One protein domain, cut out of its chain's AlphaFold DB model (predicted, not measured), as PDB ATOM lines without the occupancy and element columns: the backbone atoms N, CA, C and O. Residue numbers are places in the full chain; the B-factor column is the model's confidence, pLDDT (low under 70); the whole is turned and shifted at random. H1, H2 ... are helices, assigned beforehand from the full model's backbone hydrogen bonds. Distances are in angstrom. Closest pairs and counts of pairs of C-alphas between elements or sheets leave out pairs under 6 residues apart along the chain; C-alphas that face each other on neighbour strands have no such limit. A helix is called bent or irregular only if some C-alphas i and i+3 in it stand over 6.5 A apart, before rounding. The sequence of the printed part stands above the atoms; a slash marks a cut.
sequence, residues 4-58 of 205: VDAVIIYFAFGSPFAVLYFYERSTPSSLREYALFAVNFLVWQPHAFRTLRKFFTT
ATOM      1  N   VAL A   4     224.035 260.991 304.895       89.81
ATOM      2  CA  VAL A   4     224.519 260.638 306.233       89.81
ATOM      3  C   VAL A   4     225.237 259.285 306.230       89.81
ATOM      4  O   VAL A   4     226.333 259.193 306.774       89.81
ATOM      5  N   ASP A   5     224.697 258.264 305.553       81.50
ATOM      6  CA  ASP A   5     225.338 256.940 305.463       81.50
ATOM      7  C   ASP A   5     226.706 257.017 304.772       81.50
ATOM      8  O   ASP A   5     227.669 256.387 305.209       81.50
ATOM      9  N   ALA A   6     226.813 257.829 303.715       78.94
ATOM     10  CA  ALA A   6     228.071 258.034 303.004       78.94
ATOM     11  C   ALA A   6     229.131 258.702 303.897       78.94
ATOM     12  O   ALA A   6     230.291 258.294 303.885       78.94
ATOM     13  N   VAL A   7     228.729 259.681 304.715       78.94
ATOM     14  CA  VAL A   7     229.616 260.357 305.674       78.94
ATOM     15  C   VAL A   7     230.047 259.413 306.802       78.94
ATOM     16  O   VAL A   7     231.213 259.423 307.194       78.94
ATOM     17  N   ILE A   8     229.150 258.558 307.299       83.75
ATOM     18  CA  ILE A   8     229.481 257.569 308.338       83.75
ATOM     19  C   ILE A   8     230.498 256.552 307.812       83.75
ATOM     20  O   ILE A   8     231.516 256.313 308.462       83.75
ATOM     21  N   ILE A   9     230.261 255.994 306.622       81.31
ATOM     22  CA  ILE A   9     231.195 255.056 305.980       81.31
ATOM     23  C   ILE A   9     232.550 255.734 305.751       81.31
ATOM     24  O   ILE A   9     233.596 255.149 306.024       81.31
ATOM     25  N   TYR A  10     232.537 256.994 305.315       77.06
ATOM     26  CA  TYR A  10     233.745 257.783 305.112       77.06
ATOM     27  C   TYR A  10     234.577 257.935 306.395       77.06
ATOM     28  O   TYR A  10     235.779 257.656 306.391       77.06
ATOM     29  N   PHE A  11     233.949 258.307 307.513       80.38
ATOM     30  CA  PHE A  11     234.648 258.406 308.795       80.38
ATOM     31  C   PHE A  11     235.123 257.048 309.318       80.38
ATOM     32  O   PHE A  11     236.206 256.976 309.899       80.38
ATOM     33  N   ALA A  12     234.371 255.972 309.076       85.25
ATOM     34  CA  ALA A  12     234.751 254.628 309.500       85.25
ATOM     35  C   ALA A  12     236.050 254.144 308.831       85.25
ATOM     36  O   ALA A  12     236.890 253.548 309.501       85.25
ATOM     37  N   PHE A  13     236.258 254.449 307.545       81.44
ATOM     38  CA  PHE A  13     237.511 254.120 306.853       81.44
ATOM     39  C   PHE A  13     238.672 255.061 307.210       81.44
ATOM     40  O   PHE A  13     239.825 254.635 307.194       81.44
ATOM     41  N   GLY A  14     238.395 256.328 307.538       74.56
ATOM     42  CA  GLY A  14     239.426 257.312 307.887       74.56
ATOM     43  C   GLY A  14     239.936 257.227 309.332       74.56
ATOM     44  O   GLY A  14     241.081 257.602 309.597       74.56
ATOM     45  N   SER A  15     239.121 256.732 310.272       82.06
ATOM     46  CA  SER A  15     239.453 256.755 311.706       82.06
ATOM     47  C   SER A  15     240.707 255.951 312.094       82.06
ATOM     48  O   SER A  15     241.495 256.483 312.879       82.06
ATOM     49  N   PRO A  16     240.992 254.755 311.532       78.56
ATOM     50  CA  PRO A  16     242.177 253.985 311.918       78.56
ATOM     51  C   PRO A  16     243.483 254.712 311.581       78.56
ATOM     52  O   PRO A  16     244.430 254.685 312.364       78.56
ATOM     53  N   PHE A  17     243.516 255.427 310.453       75.12
ATOM     54  CA  PHE A  17     244.674 256.222 310.036       75.12
ATOM     55  C   PHE A  17     244.881 257.445 310.931       75.12
ATOM     56  O   PHE A  17     246.016 257.762 311.281       75.12
ATOM     57  N   ALA A  18     243.796 258.110 311.336       72.50
ATOM     58  CA  ALA A  18     243.866 259.238 312.260       72.50
ATOM     59  C   ALA A  18     244.368 258.806 313.649       72.50
ATOM     60  O   ALA A  18     245.187 259.501 314.247       72.50
ATOM     61  N   VAL A  19     243.918 257.644 314.134       75.31
ATOM     62  CA  VAL A  19     244.364 257.070 315.411       75.31
ATOM     63  C   VAL A  19     245.842 256.684 315.349       75.31
ATOM     64  O   VAL A  19     246.595 257.070 316.239       75.31
ATOM     65  N   LEU A  20     246.288 256.001 314.289       78.06
ATOM     66  CA  LEU A  20     247.706 255.661 314.101       78.06
ATOM     67  C   LEU A  20     248.595 256.909 314.063       78.06
ATOM     68  O   LEU A  20     249.584 256.986 314.787       78.06
ATOM     69  N   TYR A  21     248.190 257.924 313.298       71.62
ATOM     70  CA  TYR A  21     248.918 259.190 313.216       71.62
ATOM     71  C   TYR A  21     249.007 259.916 314.565       71.62
ATOM     72  O   TYR A  21     250.016 260.555 314.866       71.62
ATOM     73  N   PHE A  22     247.959 259.819 315.388       74.62
ATOM     74  CA  PHE A  22     247.937 260.408 316.724       74.62
ATOM     75  C   PHE A  22     248.854 259.658 317.701       74.62
ATOM     76  O   PHE A  22     249.552 260.295 318.484       74.62
ATOM     77  N   TYR A  23     248.899 258.324 317.634       76.12
ATOM     78  CA  TYR A  23     249.764 257.517 318.500       76.12
ATOM     79  C   TYR A  23     251.255 257.650 318.170       76.12
ATOM     80  O   TYR A  23     252.086 257.578 319.073       76.12
ATOM     81  N   GLU A  24     251.610 257.872 316.905       75.06
ATOM     82  CA  GLU A  24     253.008 258.017 316.482       75.06
ATOM     83  C   GLU A  24     253.614 259.397 316.807       75.06
ATOM     84  O   GLU A  24     254.834 259.564 316.745       75.06
ATOM     85  N   ARG A  25     252.805 260.397 317.189       65.62
ATOM     86  CA  ARG A  25     253.271 261.769 317.460       65.62
ATOM     87  C   ARG A  25     253.250 262.117 318.947       65.62
ATOM     88  O   ARG A  25     252.222 262.472 319.509       65.62
ATOM     89  N   SER A  26     254.427 262.111 319.565       55.38
ATOM     90  CA  SER A  26     254.661 262.506 320.964       55.38
ATOM     91  C   SER A  26     255.061 263.982 321.158       55.38
ATOM     92  O   SER A  26     255.434 264.373 322.263       55.38
ATOM     93  N   THR A  27     254.979 264.828 320.123       63.66
ATOM     94  CA  THR A  27     255.362 266.254 320.179       63.66
ATOM     95  C   THR A  27     254.209 267.192 319.791       63.66
ATOM     96  O   THR A  27     253.367 266.822 318.972       63.66
ATOM     97  N   PRO A  28     254.141 268.417 320.361       59.81
ATOM     98  CA  PRO A  28     253.081 269.373 320.051       59.81
ATOM     99  C   PRO A  28     253.206 269.857 318.600       59.81
ATOM    100  O   PRO A  28     254.173 270.518 318.219       59.81
ATOM    101  N   SER A  29     252.217 269.500 317.789       66.31
ATOM    102  CA  SER A  29     252.137 269.790 316.360       66.31
ATOM    103  C   SER A  29     251.825 271.262 316.091       66.31
ATOM    104  O   SER A  29     250.960 271.879 316.715       66.31
ATOM    105  N   SER A  30     252.522 271.841 315.113       76.75
ATOM    106  CA  SER A  30     252.249 273.208 314.657       76.75
ATOM    107  C   SER A  30     250.968 273.251 313.808       76.75
ATOM    108  O   SER A  30     250.671 272.313 313.071       76.75
ATOM    109  N   LEU A  31     250.221 274.364 313.850       81.12
ATOM    110  CA  LEU A  31     249.011 274.605 313.034       81.12
ATOM    111  C   LEU A  31     249.198 274.274 311.538       81.12
ATOM    112  O   LEU A  31     248.265 273.833 310.867       81.12
ATOM    113  N   ARG A  32     250.422 274.440 311.024       83.06
ATOM    114  CA  ARG A  32     250.806 274.111 309.645       83.06
ATOM    115  C   ARG A  32     250.615 272.629 309.310       83.06
ATOM    116  O   ARG A  32     250.242 272.304 308.188       83.06
ATOM    117  N   GLU A  33     250.867 271.735 310.256       78.12
ATOM    118  CA  GLU A  33     250.779 270.290 310.028       78.12
ATOM    119  C   GLU A  33     249.330 269.815 309.969       78.12
ATOM    120  O   GLU A  33     248.994 268.997 309.117       78.12
ATOM    121  N   TYR A  34     248.453 270.396 310.792       79.38
ATOM    122  CA  TYR A  34     247.011 270.163 310.693       79.38
ATOM    123  C   TYR A  34     246.447 270.654 309.361       79.38
ATOM    124  O   TYR A  34     245.648 269.955 308.740       79.38
ATOM    125  N   ALA A  35     246.896 271.821 308.885       83.38
ATOM    126  CA  ALA A  35     246.502 272.331 307.576       83.38
ATOM    127  C   ALA A  35     246.964 271.400 306.442       83.38
ATOM    128  O   ALA A  35     246.174 271.068 305.560       83.38
ATOM    129  N   LEU A  36     248.214 270.917 306.487       82.50
ATOM    130  CA  LEU A  36     248.725 269.946 305.513       82.50
ATOM    131  C   LEU A  36     247.957 268.623 305.565       82.50
ATOM    132  O   LEU A  36     247.617 268.085 304.514       82.50
ATOM    133  N   PHE A  37     247.643 268.121 306.760       78.50
ATOM    134  CA  PHE A  37     246.843 266.912 306.931       78.50
ATOM    135  C   PHE A  37     245.443 267.079 306.334       78.50
ATOM    136  O   PHE A  37     245.014 266.231 305.558       78.50
ATOM    137  N   ALA A  38     244.759 268.192 306.616       81.50
ATOM    138  CA  ALA A  38     243.431 268.476 306.075       81.50
ATOM    139  C   ALA A  38     243.435 268.577 304.540       81.50
ATOM    140  O   ALA A  38     242.556 268.020 303.882       81.50
ATOM    141  N   VAL A  39     244.445 269.231 303.957       85.75
ATOM    142  CA  VAL A  39     244.603 269.303 302.497       85.75
ATOM    143  C   VAL A  39     244.847 267.913 301.914       85.75
ATOM    144  O   VAL A  39     244.168 267.526 300.969       85.75
ATOM    145  N   ASN A  40     245.757 267.128 302.494       79.31
ATOM    146  CA  ASN A  40     246.045 265.777 302.008       79.31
ATOM    147  C   ASN A  40     244.809 264.863 302.133       79.31
ATOM    148  O   ASN A  40     244.503 264.080 301.235       79.31
ATOM    149  N   PHE A  41     244.027 265.047 303.201       78.94
ATOM    150  CA  PHE A  41     242.767 264.352 303.456       78.94
ATOM    151  C   PHE A  41     241.627 264.745 302.491       78.94
ATOM    152  O   PHE A  41     240.731 263.943 302.231       78.94
ATOM    153  N   LEU A  42     241.665 265.936 301.897       83.06
ATOM    154  CA  LEU A  42     240.741 266.316 300.822       83.06
ATOM    155  C   LEU A  42     241.240 265.851 299.445       83.06
ATOM    156  O   LEU A  42     240.448 265.419 298.607       83.06
ATOM    157  N   VAL A  43     242.554 265.899 299.215       84.00
ATOM    158  CA  VAL A  43     243.173 265.602 297.913       84.00
ATOM    159  C   VAL A  43     243.280 264.098 297.631       84.00
ATOM    160  O   VAL A  43     243.233 263.697 296.465       84.00
ATOM    161  N   TRP A  44     243.356 263.229 298.645       82.25
ATOM    162  CA  TRP A  44     243.454 261.784 298.391       82.25
ATOM    163  C   TRP A  44     242.188 261.189 297.763       82.25
ATOM    164  O   TRP A  44     242.294 260.195 297.055       82.25
ATOM    165  N   GLN A  45     241.008 261.781 297.967       78.62
ATOM    166  CA  GLN A  45     239.733 261.286 297.428       78.62
ATOM    167  C   GLN A  45     239.705 261.218 295.893       78.62
ATOM    168  O   GLN A  45     239.498 260.129 295.350       78.62
ATOM    169  N   PRO A  46     239.958 262.319 295.156       83.00
ATOM    170  CA  PRO A  46     240.032 262.256 293.700       83.00
ATOM    171  C   PRO A  46     241.171 261.348 293.222       83.00
ATOM    172  O   PRO A  46     241.015 260.673 292.205       83.00
ATOM    173  N   HIS A  47     242.286 261.268 293.960       77.56
ATOM    174  CA  HIS A  47     243.393 260.378 293.612       77.56
ATOM    175  C   HIS A  47     243.009 258.897 293.757       77.56
ATOM    176  O   HIS A  47     243.176 258.118 292.820       77.56
ATOM    177  N   ALA A  48     242.427 258.514 294.892       76.44
ATOM    178  CA  ALA A  48     241.941 257.169 295.162       76.44
ATOM    179  C   ALA A  48     240.838 256.773 294.182       76.44
ATOM    180  O   ALA A  48     240.885 255.678 293.631       76.44
ATOM    181  N   PHE A  49     239.900 257.677 293.881       84.31
ATOM    182  CA  PHE A  49     238.868 257.428 292.880       84.31
ATOM    183  C   PHE A  49     239.459 257.239 291.478       84.31
ATOM    184  O   PHE A  49     239.022 256.358 290.741       84.31
ATOM    185  N   ARG A  50     240.486 258.012 291.100       83.31
ATOM    186  CA  ARG A  50     241.181 257.848 289.814       83.31
ATOM    187  C   ARG A  50     241.904 256.504 289.733       83.31
ATOM    188  O   ARG A  50     241.787 255.827 288.713       83.31
ATOM    189  N   THR A  51     242.601 256.101 290.793       69.81
ATOM    190  CA  THR A  51     243.274 254.796 290.878       69.81
ATOM    191  C   THR A  51     242.270 253.649 290.852       69.81
ATOM    192  O   THR A  51     242.450 252.695 290.103       69.81
ATOM    193  N   LEU A  52     241.172 253.764 291.598       79.25
ATOM    194  CA  LEU A  52     240.112 252.763 291.632       79.25
ATOM    195  C   LEU A  52     239.413 252.647 290.273       79.25
ATOM    196  O   LEU A  52     239.170 251.546 289.789       79.25
ATOM    197  N   ARG A  53     239.149 253.777 289.608       81.75
ATOM    198  CA  ARG A  53     238.588 253.790 288.255       81.75
ATOM    199  C   ARG A  53     239.528 253.109 287.269       81.75
ATOM    200  O   ARG A  53     239.037 252.283 286.514       81.75
ATOM    201  N   LYS A  54     240.840 253.387 287.318       71.94
ATOM    202  CA  LYS A  54     241.843 252.643 286.534       71.94
ATOM    203  C   LYS A  54     241.745 251.142 286.812       71.94
ATOM    204  O   LYS A  54     241.670 250.371 285.871       71.94
ATOM    205  N   PHE A  55     241.649 250.745 288.077       69.88
ATOM    206  CA  PHE A  55     241.540 249.341 288.480       69.88
ATOM    207  C   PHE A  55     240.286 248.637 287.930       69.88
ATOM    208  O   PHE A  55     240.337 247.455 287.614       69.88
ATOM    209  N   PHE A  56     239.164 249.352 287.791       75.31
ATOM    210  CA  PHE A  56     237.926 248.801 287.222       75.31
ATOM    211  C   PHE A  56     237.844 248.896 285.692       75.31
ATOM    212  O   PHE A  56     237.191 248.061 285.069       75.31
ATOM    213  N   THR A  57     238.455 249.909 285.069       73.00
ATOM    214  CA  THR A  57     238.460 250.057 283.601       73.00
ATOM    215  C   THR A  57     239.525 249.202 282.936       73.00
ATOM    216  O   THR A  57     239.313 248.711 281.828       73.00
ATOM    217  N   THR A  58     240.653 248.997 283.609       53.44
ATOM    218  CA  THR A  58     241.619 247.982 283.228       53.44
ATOM    219  C   THR A  58     240.999 246.659 283.638       53.44
ATOM    220  O   THR A  58     241.082 246.266 284.798       53.44
TER     221      THR A  58
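Overview. This is residues 4 to 58 of the 205 residues of an uncharacterized protein of Blastocatellia bacterium (UniProt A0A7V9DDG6). Two helices stand apart in a loose, open arrangement: the bent H1 is one limb, the long, kinked H2 is the other, and the chain folds back between them through the short link of residues 24 to 30, which stands free. The two limbs do not pack on each other, and H2 runs along the long axis of the whole. The printed part has 55 residues, with H1 then H2 along the chain and no named strand; the class is all helix. The shape is loose, with a radius of gyration of the C-alphas of 14.2 A, and elongated, spanning 44 by 23 by 19 A.

Along the chain. Find C-alpha 31 at (249.011, 274.605, 313.034); from there H2, residues 31 to 57, runs 39.8 A to C-alpha 57 at (238.460, 250.057, 283.601). Look near residue 44 for a kink of 30 degrees; H2 is neither bent nor irregular, but only just: C-alphas 43 and 46 are 6.2 A apart. Now go to C-alpha 4 at (224.519, 260.638, 306.233), where H1, residues 4 to 23, begins. By its hydrogen bonds it was assigned as one helix, but it is bent, with C-alphas 13 and 16 standing 6.9 A apart. Its arms are H1a, residues 4 to 13, 14.5 A long, and H1b, residues 16 to 23, 10.6 A long.

Arrangement. H2 touches no helix. H1b and H2 are apart, with no C-alpha of the one within 8 A of the other, and H1a and H2 are apart by the same distance test. H1a and H1b stand at a steep tilt of 51 degrees. In H1a and H1b every O i to N i+4 pair is within hydrogen-bond range; in H2, 20 of 23 are.

Size, cuts and confidence. The two C-alphas farthest apart are those of Pro 28 and Thr 58, at 44.1 A. Residues 4 to 13, 19 to 36 and 42 to 58 stand free. The printed part has no cut, and the link from H1 to H2 is short. Mean pLDDT of the printed part is 77.1; look for values under 70 at residues 25 to 29, 51, 55 and 58.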